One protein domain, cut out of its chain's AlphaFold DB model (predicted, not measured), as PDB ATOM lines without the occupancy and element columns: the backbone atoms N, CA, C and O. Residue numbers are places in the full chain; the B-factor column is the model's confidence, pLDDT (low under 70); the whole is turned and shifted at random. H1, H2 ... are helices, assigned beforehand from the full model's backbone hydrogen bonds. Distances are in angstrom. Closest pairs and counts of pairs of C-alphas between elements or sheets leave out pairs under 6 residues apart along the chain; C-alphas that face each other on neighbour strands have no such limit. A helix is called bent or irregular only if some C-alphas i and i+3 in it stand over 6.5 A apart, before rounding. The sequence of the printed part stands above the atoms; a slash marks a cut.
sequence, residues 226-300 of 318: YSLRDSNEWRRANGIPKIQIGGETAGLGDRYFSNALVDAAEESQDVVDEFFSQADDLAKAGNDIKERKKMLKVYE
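This is residues 226 to 300 of the 318 residues of the protein "Hypothetical protein" of Chaetoceros debilis (UniProt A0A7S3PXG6). The chain runs round an open, loose ring of helices and one long loop, with an empty middle. H1 stands crosswise to the ring at its start, residues 238 to 259 lead away as a wandering loop, H2 and H3 follow one another along the far side as a broad arc, and H4 folds back from the end of H3 to meet the end of H1, so that the ring is closed by few contacts. The arc from residue 257 to residue 277, with H2 and most of H3, stands free of the rest. The printed part has 75 residues with four named helices in the order H1, H2, H3, H4 and no named strand, and its class is all helix. The whole is loose, with a radius of gyration of the C-alphas of 14.3 A and spans of 40 by 29 by 21 A.

H1, residues 226 to 237, comes first, and H4, residues 289 to 300, comes last; the two touch. Their closest C-alphas are those of Ala 237 and Leu 296, 6.6 A apart. H1 touches H4 with residues 234 to 237 alone, and H4 touches H1 with residues 296 to 300 alone. The two helices stand at a steep tilt of 60 degrees and run the same way, with their centres 12.2 A apart. After H1 a long link of 22 residues leads to H2, residues 260 to 266, and H1 and H2 are apart. H2 touches no helix. H2 and H3, residues 269 to 283, meet only through their link. H3 and H4 form a helical hairpin, at a shallow tilt of 31 degrees and running opposite ways. They only just touch, with 3 pairs of C-alphas within 8 A; the closest are those of Leu 282 and Met 295, 5.9 A apart. H3 touches H4 with residue 282 alone, and H4 touches H3 with residues 292 to 296 alone. H1 and H3 are apart, and so are H2 and H4. In H1 and H2 every O i to N i+4 pair is within hydrogen-bond range, in H3 9 of 11 are, and in H4 4 of 8 are, beside 7 of 9 O i to N i+3 pairs.

H1 begins at C-alpha 226, at (-22.860, 10.085, -3.231), and measures 16.6 A from first to last C-alpha. H2, seven residues, measures 10.0 A from C-alpha 260 to C-alpha 266. H3, the longest helix with 15 residues, begins at C-alpha 269, at (-0.005, 3.700, -0.577), and measures 20.8 A to C-alpha 283. H4 measures 17.5 A and ends at C-alpha 300, at (-16.396, -8.608, -11.873). No helix is bent.

The two C-alphas farthest apart are those of Ser 258 and Asp 288, at 40.3 A. The first and last printed C-alphas, of Tyr 226 and Glu 300, are 21.6 A apart. The printed part has no cut; it is residues 226 to 300 of a full chain of 318 residues. Residues 238 to 259 hold no named element, and their C-alphas lie 9 to 21 A from the mean of the C-alphas. The links from H2 to H3 and from H3 to H4 are tight, with 2 and 5 residues. The mean pLDDT of the printed part is 78.4, and 23 residues are under 70: residue 251, residues 278 to 287 and residues 289 to 300. H4 has a mean pLDDT of 62, against 87 for H1.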
ATOM      1  N   TYR A 226     -23.389  10.534  -1.953       92.88
ATOM      2  CA  TYR A 226     -22.860  10.085  -3.231       92.88
ATOM      3  C   TYR A 226     -21.791   8.998  -3.076       92.88
ATOM      4  O   TYR A 226     -21.863   8.004  -3.788       92.88
ATOM      5  N   SER A 227     -20.879   9.101  -2.100       92.44
ATOM      6  CA  SER A 227     -19.937   8.008  -1.828       92.44
ATOM      7  C   SER A 227     -20.684   6.769  -1.328       92.44
ATOM      8  O   SER A 227     -20.367   5.663  -1.735       92.44
ATOM      9  N   LEU A 228     -21.740   6.934  -0.516       93.62
ATOM     10  CA  LEU A 228     -22.597   5.819  -0.099       93.62
ATOM     11  C   LEU A 228     -23.302   5.147  -1.288       93.62
ATOM     12  O   LEU A 228     -23.433   3.920  -1.311       93.62
ATOM     13  N   ARG A 229     -23.783   5.932  -2.263       92.00
ATOM     14  CA  ARG A 229     -24.347   5.410  -3.519       92.00
ATOM     15  C   ARG A 229     -23.291   4.601  -4.264       92.00
ATOM     16  O   ARG A 229     -23.546   3.435  -4.556       92.00
ATOM     17  N   ASP A 230     -22.138   5.203  -4.529       86.12
ATOM     18  CA  ASP A 230     -21.091   4.624  -5.371       86.12
ATOM     19  C   ASP A 230     -20.524   3.337  -4.745       86.12
ATOM     20  O   ASP A 230     -20.485   2.299  -5.408       86.12
ATOM     21  N   SER A 231     -20.232   3.340  -3.437       87.25
ATOM     22  CA  SER A 231     -19.808   2.139  -2.705       87.25
ATOM     23  C   SER A 231     -20.860   1.026  -2.774       87.25
ATOM     24  O   SER A 231     -20.531  -0.134  -3.005       87.25
ATOM     25  N   ASN A 232     -22.153   1.340  -2.629       89.94
ATOM     26  CA  ASN A 232     -23.211   0.326  -2.704       89.94
ATOM     27  C   ASN A 232     -23.496  -0.174  -4.130       89.94
ATOM     28  O   ASN A 232     -23.994  -1.293  -4.292       89.94
ATOM     29  N   GLU A 233     -23.247   0.636  -5.160       84.25
ATOM     30  CA  GLU A 233     -23.298   0.198  -6.558       84.25
ATOM     31  C   GLU A 233     -22.160  -0.774  -6.862       84.25
ATOM     32  O   GLU A 233     -22.423  -1.851  -7.404       84.25
ATOM     33  N   TRP A 234     -20.940  -0.448  -6.423       82.25
ATOM     34  CA  TRP A 234     -19.791  -1.343  -6.516       82.25
ATOM     35  C   TRP A 234     -20.041  -2.656  -5.766       82.25
ATOM     36  O   TRP A 234     -19.932  -3.730  -6.360       82.25
ATOM     37  N   ARG A 235     -20.484  -2.600  -4.504       84.94
ATOM     38  CA  ARG A 235     -20.788  -3.801  -3.708       84.94
ATOM     39  C   ARG A 235     -21.824  -4.692  -4.390       84.94
ATOM     40  O   ARG A 235     -21.616  -5.895  -4.513       84.94
ATOM     41  N   ARG A 236     -22.899  -4.107  -4.932       86.19
ATOM     42  CA  ARG A 236     -23.924  -4.856  -5.676       86.19
ATOM     43  C   ARG A 236     -23.361  -5.549  -6.915       86.19
ATOM     44  O   ARG A 236     -23.733  -6.690  -7.166       86.19
ATOM     45  N   ALA A 237     -22.508  -4.873  -7.685       77.94
ATOM     46  CA  ALA A 237     -21.886  -5.452  -8.877       77.94
ATOM     47  C   ALA A 237     -20.973  -6.648  -8.545       77.94
ATOM     48  O   ALA A 237     -20.790  -7.515  -9.389       77.94
ATOM     49  N   ASN A 238     -20.476  -6.717  -7.306       76.12
ATOM     50  CA  ASN A 238     -19.556  -7.745  -6.816       76.12
ATOM     51  C   ASN A 238     -20.216  -8.780  -5.884       76.12
ATOM     52  O   ASN A 238     -19.524  -9.572  -5.251       76.12
ATOM     53  N   GLY A 239     -21.548  -8.771  -5.749       82.12
ATOM     54  CA  GLY A 239     -22.260  -9.691  -4.854       82.12
ATOM     55  C   GLY A 239     -22.015  -9.448  -3.356       82.12
ATOM     56  O   GLY A 239     -22.300 -10.320  -2.541       82.12
ATOM     57  N   ILE A 240     -21.511  -8.269  -2.984       83.19
ATOM     58  CA  ILE A 240     -21.216  -7.876  -1.602       83.19
ATOM     59  C   ILE A 240     -22.465  -7.221  -0.972       83.19
ATOM     60  O   ILE A 240     -23.138  -6.414  -1.631       83.19
ATOM     61  N   PRO A 241     -22.794  -7.519   0.302       87.12
ATOM     62  CA  PRO A 241     -23.880  -6.853   1.014       87.12
ATOM     63  C   PRO A 241     -23.702  -5.333   1.079       87.12
ATOM     64  O   PRO A 241     -22.601  -4.817   1.253       87.12
ATOM     65  N   LYS A 242     -24.810  -4.592   0.987       90.94
ATOM     66  CA  LYS A 242     -24.790  -3.130   1.135       90.94
ATOM     67  C   LYS A 242     -24.226  -2.711   2.496       90.94
ATOM     68  O   LYS A 242     -24.376  -3.433   3.481       90.94
ATOM     69  N   ILE A 243     -23.655  -1.511   2.539       91.56
ATOM     70  CA  ILE A 243     -23.206  -0.860   3.774       91.56
ATOM     71  C   ILE A 243     -24.368  -0.797   4.767       91.56
ATOM     72  O   ILE A 243     -25.476  -0.374   4.418       91.56
ATOM     73  N   GLN A 244     -24.093  -1.197   6.007       91.12
ATOM     74  CA  GLN A 244     -25.033  -1.109   7.118       91.12
ATOM     75  C   GLN A 244     -24.583  -0.002   8.070       91.12
ATOM     76  O   GLN A 244     -23.416   0.062   8.442       91.12
ATOM     77  N   ILE A 245     -25.506   0.876   8.466       93.44
ATOM     78  CA  ILE A 245     -25.200   2.023   9.331       93.44
ATOM     79  C   ILE A 245     -25.452   1.657  10.796       93.44
ATOM     80  O   ILE A 245     -26.602   1.422  11.200       93.44
ATOM     81  N   GLY A 246     -24.388   1.669  11.601       89.88
ATOM     82  CA  GLY A 246     -24.391   1.191  12.987       89.88
ATOM     83  C   GLY A 246     -24.729  -0.301  13.121       89.88
ATOM     84  O   GLY A 246     -24.614  -1.062  12.163       89.88
ATOM     85  N   GLY A 247     -25.197  -0.702  14.306       86.81
ATOM     86  CA  GLY A 247     -25.486  -2.107  14.622       86.81
ATOM     87  C   GLY A 247     -24.227  -2.910  14.960       86.81
ATOM     88  O   GLY A 247     -23.124  -2.373  14.942       86.81
ATOM     89  N   GLU A 248     -24.403  -4.192  15.285       81.94
ATOM     90  CA  GLU A 248     -23.314  -5.076  15.734       81.94
ATOM     91  C   GLU A 248     -22.463  -5.625  14.581       81.94
ATOM     92  O   GLU A 248     -21.302  -5.966  14.775       81.94
ATOM     93  N   THR A 249     -23.018  -5.681  13.370       79.44
ATOM     94  CA  THR A 249     -22.353  -6.235  12.187       79.44
ATOM     95  C   THR A 249     -22.076  -5.150  11.158       79.44
ATOM     96  O   THR A 249     -22.884  -4.236  10.979       79.44
ATOM     97  N   ALA A 250     -20.926  -5.238  10.487       80.81
ATOM     98  CA  ALA A 250     -20.607  -4.431   9.313       80.81
ATOM     99  C   ALA A 250     -21.176  -5.043   8.031       80.81
ATOM    100  O   ALA A 250     -21.531  -6.223   7.991       80.81
ATOM    101  N   GLY A 251     -21.281  -4.234   6.971       68.12
ATOM    102  CA  GLY A 251     -21.592  -4.775   5.646       68.12
ATOM    103  C   GLY A 251     -20.474  -5.681   5.116       68.12
ATOM    104  O   GLY A 251     -20.731  -6.529   4.261       68.12
ATOM    105  N   LEU A 252     -19.257  -5.508   5.642       74.75
ATOM    106  CA  LEU A 252     -18.078  -6.319   5.381       74.75
ATOM    107  C   LEU A 252     -17.136  -6.273   6.598       74.75
ATOM    108  O   LEU A 252     -17.013  -5.218   7.218       74.75
ATOM    109  N   GLY A 253     -16.529  -7.415   6.940       77.69
ATOM    110  CA  GLY A 253     -15.601  -7.590   8.067       77.69
ATOM    111  C   GLY A 253     -16.134  -7.143   9.436       77.69
ATOM    112  O   GLY A 253     -17.328  -7.226   9.719       77.69
ATOM    113  N   ASP A 254     -15.224  -6.673  10.293       84.00
ATOM    114  CA  ASP A 254     -15.528  -6.197  11.648       84.00
ATOM    115  C   ASP A 254     -16.190  -4.811  11.682       84.00
ATOM    116  O   ASP A 254     -15.862  -3.904  10.917       84.00
ATOM    117  N   ARG A 255     -17.089  -4.599  12.646       90.69
ATOM    118  CA  ARG A 255     -17.730  -3.298  12.889       90.69
ATOM    119  C   ARG A 255     -16.803  -2.275  13.553       90.69
ATOM    120  O   ARG A 255     -16.978  -1.073  13.344       90.69
ATOM    121  N   TYR A 256     -15.829  -2.738  14.322       93.00
ATOM    122  CA  TYR A 256     -14.926  -1.895  15.098       93.00
ATOM    123  C   TYR A 256     -13.477  -2.225  14.767       93.00
ATOM    124  O   TYR A 256     -13.167  -3.360  14.397       93.00
ATOM    125  N   PHE A 257     -12.599  -1.231  14.865       91.69
ATOM    126  CA  PHE A 257     -11.160  -1.447  14.743       91.69
ATOM    127  C   PHE A 257     -10.679  -2.421  15.820       91.69
ATOM    128  O   PHE A 257     -11.059  -2.324  16.985       91.69
ATOM    129  N   SER A 258      -9.876  -3.392  15.396       90.44
ATOM    130  CA  SER A 258      -9.436  -4.518  16.228       90.44
ATOM    131  C   SER A 258      -7.990  -4.920  15.937       90.44
ATOM    132  O   SER A 258      -7.314  -5.446  16.821       90.44
ATOM    133  N   ASN A 259      -7.483  -4.648  14.726       88.69
ATOM    134  CA  ASN A 259      -6.138  -5.022  14.312       88.69
ATOM    135  C   ASN A 259      -5.474  -3.895  13.519       88.69
ATOM    136  O   ASN A 259      -5.588  -3.807  12.297       88.69
ATOM    137  N   ALA A 260      -4.707  -3.077  14.237       88.31
ATOM    138  CA  ALA A 260      -4.062  -1.896  13.686       88.31
ATOM    139  C   ALA A 260      -3.179  -2.171  12.459       88.31
ATOM    140  O   ALA A 260      -3.136  -1.354  11.547       88.31
ATOM    141  N   LEU A 261      -2.484  -3.314  12.423       84.75
ATOM    142  CA  LEU A 261      -1.573  -3.645  11.324       84.75
ATOM    143  C   LEU A 261      -2.327  -4.033  10.053       84.75
ATOM    144  O   LEU A 261      -1.931  -3.626   8.964       84.75
ATOM    145  N   VAL A 262      -3.416  -4.792  10.192       85.44
ATOM    146  CA  VAL A 262      -4.289  -5.139   9.061       85.44
ATOM    147  C   VAL A 262      -4.950  -3.876   8.517       85.44
ATOM    148  O   VAL A 262      -4.862  -3.600   7.325       85.44
ATOM    149  N   ASP A 263      -5.513  -3.061   9.409       86.88
ATOM    150  CA  ASP A 263      -6.206  -1.830   9.035       86.88
ATOM    151  C   ASP A 263      -5.249  -0.791   8.404       86.88
ATOM    152  O   ASP A 263      -5.612  -0.105   7.448       86.88
ATOM    153  N   ALA A 264      -3.996  -0.709   8.870       86.56
ATOM    154  CA  ALA A 264      -2.967   0.134   8.256       86.56
ATOM    155  C   ALA A 264      -2.532  -0.369   6.874       86.56
ATOM    156  O   ALA A 264      -2.296   0.443   5.979       86.56
ATOM    157  N   ALA A 265      -2.444  -1.688   6.679       83.38
ATOM    158  CA  ALA A 265      -2.089  -2.278   5.391       83.38
ATOM    159  C   ALA A 265      -3.173  -2.049   4.321       83.38
ATOM    160  O   ALA A 265      -2.836  -1.821   3.156       83.38
ATOM    161  N   GLU A 266      -4.452  -2.034   4.713       84.50
ATOM    162  CA  GLU A 266      -5.580  -1.675   3.834       84.50
ATOM    163  C   GLU A 266      -5.490  -0.239   3.304       84.50
ATOM    164  O   GLU A 266      -5.988   0.055   2.222       84.50
ATOM    165  N   GLU A 267      -4.836   0.656   4.041       87.75
ATOM    166  CA  GLU A 267      -4.568   2.029   3.612       87.75
ATOM    167  C   GLU A 267      -3.086   2.234   3.247       87.75
ATOM    168  O   GLU A 267      -2.541   3.335   3.325       87.75
ATOM    169  N   SER A 268      -2.384   1.177   2.837       86.12
ATOM    170  CA  SER A 268      -1.054   1.332   2.242       86.12
ATOM    171  C   SER A 268      -1.125   2.130   0.935       86.12
ATOM    172  O   SER A 268      -2.137   2.118   0.230       86.12
ATOM    173  N   GLN A 269      -0.046   2.852   0.615       85.06
ATOM    174  CA  GLN A 269      -0.005   3.700  -0.577       85.06
ATOM    175  C   GLN A 269      -0.247   2.889  -1.862       85.06
ATOM    176  O   GLN A 269      -1.041   3.308  -2.696       85.06
ATOM    177  N   ASP A 270       0.336   1.691  -1.961       82.12
ATOM    178  CA  ASP A 270       0.157   0.791  -3.106       82.12
ATOM    179  C   ASP A 270      -1.313   0.383  -3.301       82.12
ATOM    180  O   ASP A 270      -1.826   0.424  -4.420       82.12
ATOM    181  N   VAL A 271      -2.017   0.036  -2.215       83.00
ATOM    182  CA  VAL A 271      -3.442  -0.344  -2.262       83.00
ATOM    183  C   VAL A 271      -4.308   0.835  -2.707       83.00
ATOM    184  O   VAL A 271      -5.207   0.681  -3.538       83.00
ATOM    185  N   VAL A 272      -4.026   2.025  -2.176       84.31
ATOM    186  CA  VAL A 272      -4.750   3.252  -2.521       84.31
ATOM    187  C   VAL A 272      -4.510   3.637  -3.985       84.31
ATOM    188  O   VAL A 272      -5.461   3.966  -4.695       84.31
ATOM    189  N   ASP A 273      -3.271   3.580  -4.465       82.88
ATOM    190  CA  ASP A 273      -2.932   3.937  -5.846       82.88
ATOM    191  C   ASP A 273      -3.523   2.943  -6.853       82.88
ATOM    192  O   ASP A 273      -4.071   3.355  -7.882       82.88
ATOM    193  N   GLU A 274      -3.501   1.643  -6.536       79.38
ATOM    194  CA  GLU A 274      -4.175   0.616  -7.334       79.38
ATOM    195  C   GLU A 274      -5.684   0.892  -7.438       79.38
ATOM    196  O   GLU A 274      -6.253   0.815  -8.532       79.38
ATOM    197  N   PHE A 275      -6.331   1.265  -6.328       80.50
ATOM    198  CA  PHE A 275      -7.752   1.611  -6.321       80.50
ATOM    199  C   PHE A 275      -8.065   2.780  -7.261       80.50
ATOM    200  O   PHE A 275      -8.976   2.682  -8.088       80.50
ATOM    201  N   PHE A 276      -7.334   3.892  -7.141       78.06
ATOM    202  CA  PHE A 276      -7.645   5.103  -7.905       78.06
ATOM    203  C   PHE A 276      -7.300   4.974  -9.388       78.06
ATOM    204  O   PHE A 276      -8.075   5.445 -10.217       78.06
ATOM    205  N   SER A 277      -6.238   4.238  -9.728       75.06
ATOM    206  CA  SER A 277      -5.931   3.868 -11.116       75.06
ATOM    207  C   SER A 277      -7.134   3.206 -11.809       75.06
ATOM    208  O   SER A 277      -7.496   3.562 -12.931       75.06
ATOM    209  N   GLN A 278      -7.835   2.309 -11.107       66.94
ATOM    210  CA  GLN A 278      -9.024   1.627 -11.631       66.94
ATOM    211  C   GLN A 278     -10.290   2.502 -11.593       66.94
ATOM    212  O   GLN A 278     -11.155   2.390 -12.464       66.94
ATOM    213  N   ALA A 279     -10.444   3.352 -10.573       69.12
ATOM    214  CA  ALA A 279     -11.600   4.238 -10.432       69.12
ATOM    215  C   ALA A 279     -11.649   5.317 -11.530       69.12
ATOM    216  O   ALA A 279     -12.730   5.618 -12.048       69.12
ATOM    217  N   ASP A 280     -10.492   5.848 -11.931       68.19
ATOM    218  CA  ASP A 280     -10.384   6.849 -12.996       68.19
ATOM    219  C   ASP A 280     -10.840   6.306 -14.357       68.19
ATOM    220  O   ASP A 280     -11.466   7.024 -15.145       68.19
ATOM    221  N   ASP A 281     -10.622   5.018 -14.628       65.75
ATOM    222  CA  ASP A 281     -11.146   4.363 -15.827       65.75
ATOM    223  C   ASP A 281     -12.680   4.300 -15.839       65.75
ATOM    224  O   ASP A 281     -13.300   4.410 -16.902       65.75
ATOM    225  N   LEU A 282     -13.311   4.207 -14.666       62.84
ATOM    226  CA  LEU A 282     -14.766   4.244 -14.529       62.84
ATOM    227  C   LEU A 282     -15.329   5.658 -14.708       62.84
ATOM    228  O   LEU A 282     -16.389   5.835 -15.313       62.84
ATOM    229  N   ALA A 283     -14.625   6.667 -14.185       60.84
ATOM    230  CA  ALA A 283     -15.028   8.069 -14.270       60.84
ATOM    231  C   ALA A 283     -15.126   8.560 -15.726       60.84
ATOM    232  O   ALA A 283     -15.999   9.373 -16.043       60.84
ATOM    233  N   LYS A 284     -14.317   7.996 -16.638       64.62
ATOM    234  CA  LYS A 284     -14.373   8.269 -18.088       64.62
ATOM    235  C   LYS A 284     -15.737   7.960 -18.724       64.62
ATOM    236  O   LYS A 284     -16.059   8.561 -19.744       64.62
ATOM    237  N   ALA A 285     -16.559   7.092 -18.124       61.06
ATOM    238  CA  ALA A 285     -17.920   6.799 -18.600       61.06
ATOM    239  C   ALA A 285     -18.936   7.937 -18.347       61.06
ATOM    240  O   ALA A 285     -20.064   7.888 -18.839       61.06
ATOM    241  N   GLY A 286     -18.574   8.957 -17.558       63.03
ATOM    242  CA  GLY A 286     -19.394  10.149 -17.344       63.03
ATOM    243  C   GLY A 286     -20.801   9.857 -16.802       63.03
ATOM    244  O   GLY A 286     -20.973   9.104 -15.837       63.03
ATOM    245  N   ASN A 287     -21.811  10.488 -17.417       61.09
ATOM    246  CA  ASN A 287     -23.215  10.469 -16.979       61.09
ATOM    247  C   ASN A 287     -24.077   9.385 -17.658       61.09
ATOM    248  O   ASN A 287     -25.267   9.276 -17.352       61.09
ATOM    249  N   ASP A 288     -23.528   8.588 -18.580       71.69
ATOM    250  CA  ASP A 288     -24.306   7.545 -19.251       71.69
ATOM    251  C   ASP A 288     -24.487   6.331 -18.322       71.69
ATOM    252  O   ASP A 288     -23.566   5.563 -18.044       71.69
ATOM    253  N   ILE A 289     -25.719   6.125 -17.848       66.19
ATOM    254  CA  ILE A 289     -26.082   5.023 -16.945       66.19
ATOM    255  C   ILE A 289     -25.784   3.645 -17.565       66.19
ATOM    256  O   ILE A 289     -25.427   2.710 -16.842       66.19
ATOM    257  N   LYS A 290     -25.947   3.476 -18.884       68.62
ATOM    258  CA  LYS A 290     -25.648   2.211 -19.571       68.62
ATOM    259  C   LYS A 290     -24.143   1.998 -19.678       68.62
ATOM    260  O   LYS A 290     -23.692   0.872 -19.463       68.62
ATOM    261  N   GLU A 291     -23.382   3.050 -19.961       68.62
ATOM    262  CA  GLU A 291     -21.922   2.979 -20.044       68.62
ATOM    263  C   GLU A 291     -21.298   2.712 -18.670       68.62
ATOM    264  O   GLU A 291     -20.505   1.782 -18.533       68.62
ATOM    265  N   ARG A 292     -21.771   3.381 -17.613       66.69
ATOM    266  CA  ARG A 292     -21.381   3.084 -16.223       66.69
ATOM    267  C   ARG A 292     -21.690   1.641 -15.832       66.69
ATOM    268  O   ARG A 292     -20.826   0.957 -15.293       66.69
ATOM    269  N   LYS A 293     -22.887   1.124 -16.149       66.75
ATOM    270  CA  LYS A 293     -23.226  -0.296 -15.912       66.75
ATOM    271  C   LYS A 293     -22.307  -1.260 -16.663       66.75
ATOM    272  O   LYS A 293     -22.058  -2.356 -16.171       66.75
ATOM    273  N   LYS A 294     -21.828  -0.875 -17.848       66.56
ATOM    274  CA  LYS A 294     -20.867  -1.660 -18.628       66.56
ATOM    275  C   LYS A 294     -19.476  -1.617 -17.991       66.56
ATOM    276  O   LYS A 294     -18.859  -2.670 -17.884       66.56
ATOM    277  N   MET A 295     -19.028  -0.454 -17.518       63.84
ATOM    278  CA  MET A 295     -17.733  -0.298 -16.846       63.84
ATOM    279  C   MET A 295     -17.701  -0.935 -15.453       63.84
ATOM    280  O   MET A 295     -16.673  -1.466 -15.059       63.84
ATOM    281  N   LEU A 296     -18.830  -1.012 -14.738       60.50
ATOM    282  CA  LEU A 296     -18.915  -1.752 -13.469       60.50
ATOM    283  C   LEU A 296     -18.565  -3.246 -13.618       60.50
ATOM    284  O   LEU A 296     -18.167  -3.863 -12.634       60.50
ATOM    285  N   LYS A 297     -18.650  -3.821 -14.830       59.81
ATOM    286  CA  LYS A 297     -18.187  -5.192 -15.110       59.81
ATOM    287  C   LYS A 297     -16.666  -5.351 -15.052       59.81
ATOM    288  O   LYS A 297     -16.194  -6.469 -14.906       59.81
ATOM    289  N   VAL A 298     -15.892  -4.264 -15.127       54.28
ATOM    290  CA  VAL A 298     -14.431  -4.303 -14.918       54.28
ATOM    291  C   VAL A 298     -14.105  -4.813 -13.510       54.28
ATOM    292  O   VAL A 298     -13.100  -5.491 -13.315       54.28
ATOM    293  N   TYR A 299     -15.004  -4.587 -12.547       49.97
ATOM    294  CA  TYR A 299     -14.859  -5.097 -11.189       49.97
ATOM    295  C   TYR A 299     -15.282  -6.557 -11.008       49.97
ATOM    296  O   TYR A 299     -14.989  -7.102  -9.959       49.97
ATOM    297  N   GLU A 300     -15.895  -7.221 -11.996       48.84
ATOM    298  CA  GLU A 300     -16.396  -8.608 -11.873       48.84
ATOM    299  C   GLU A 300     -15.294  -9.612 -11.468       48.84
ATOM    300  O   GLU A 300     -15.586 -10.646 -10.875       48.84
TER     301      GLU A 300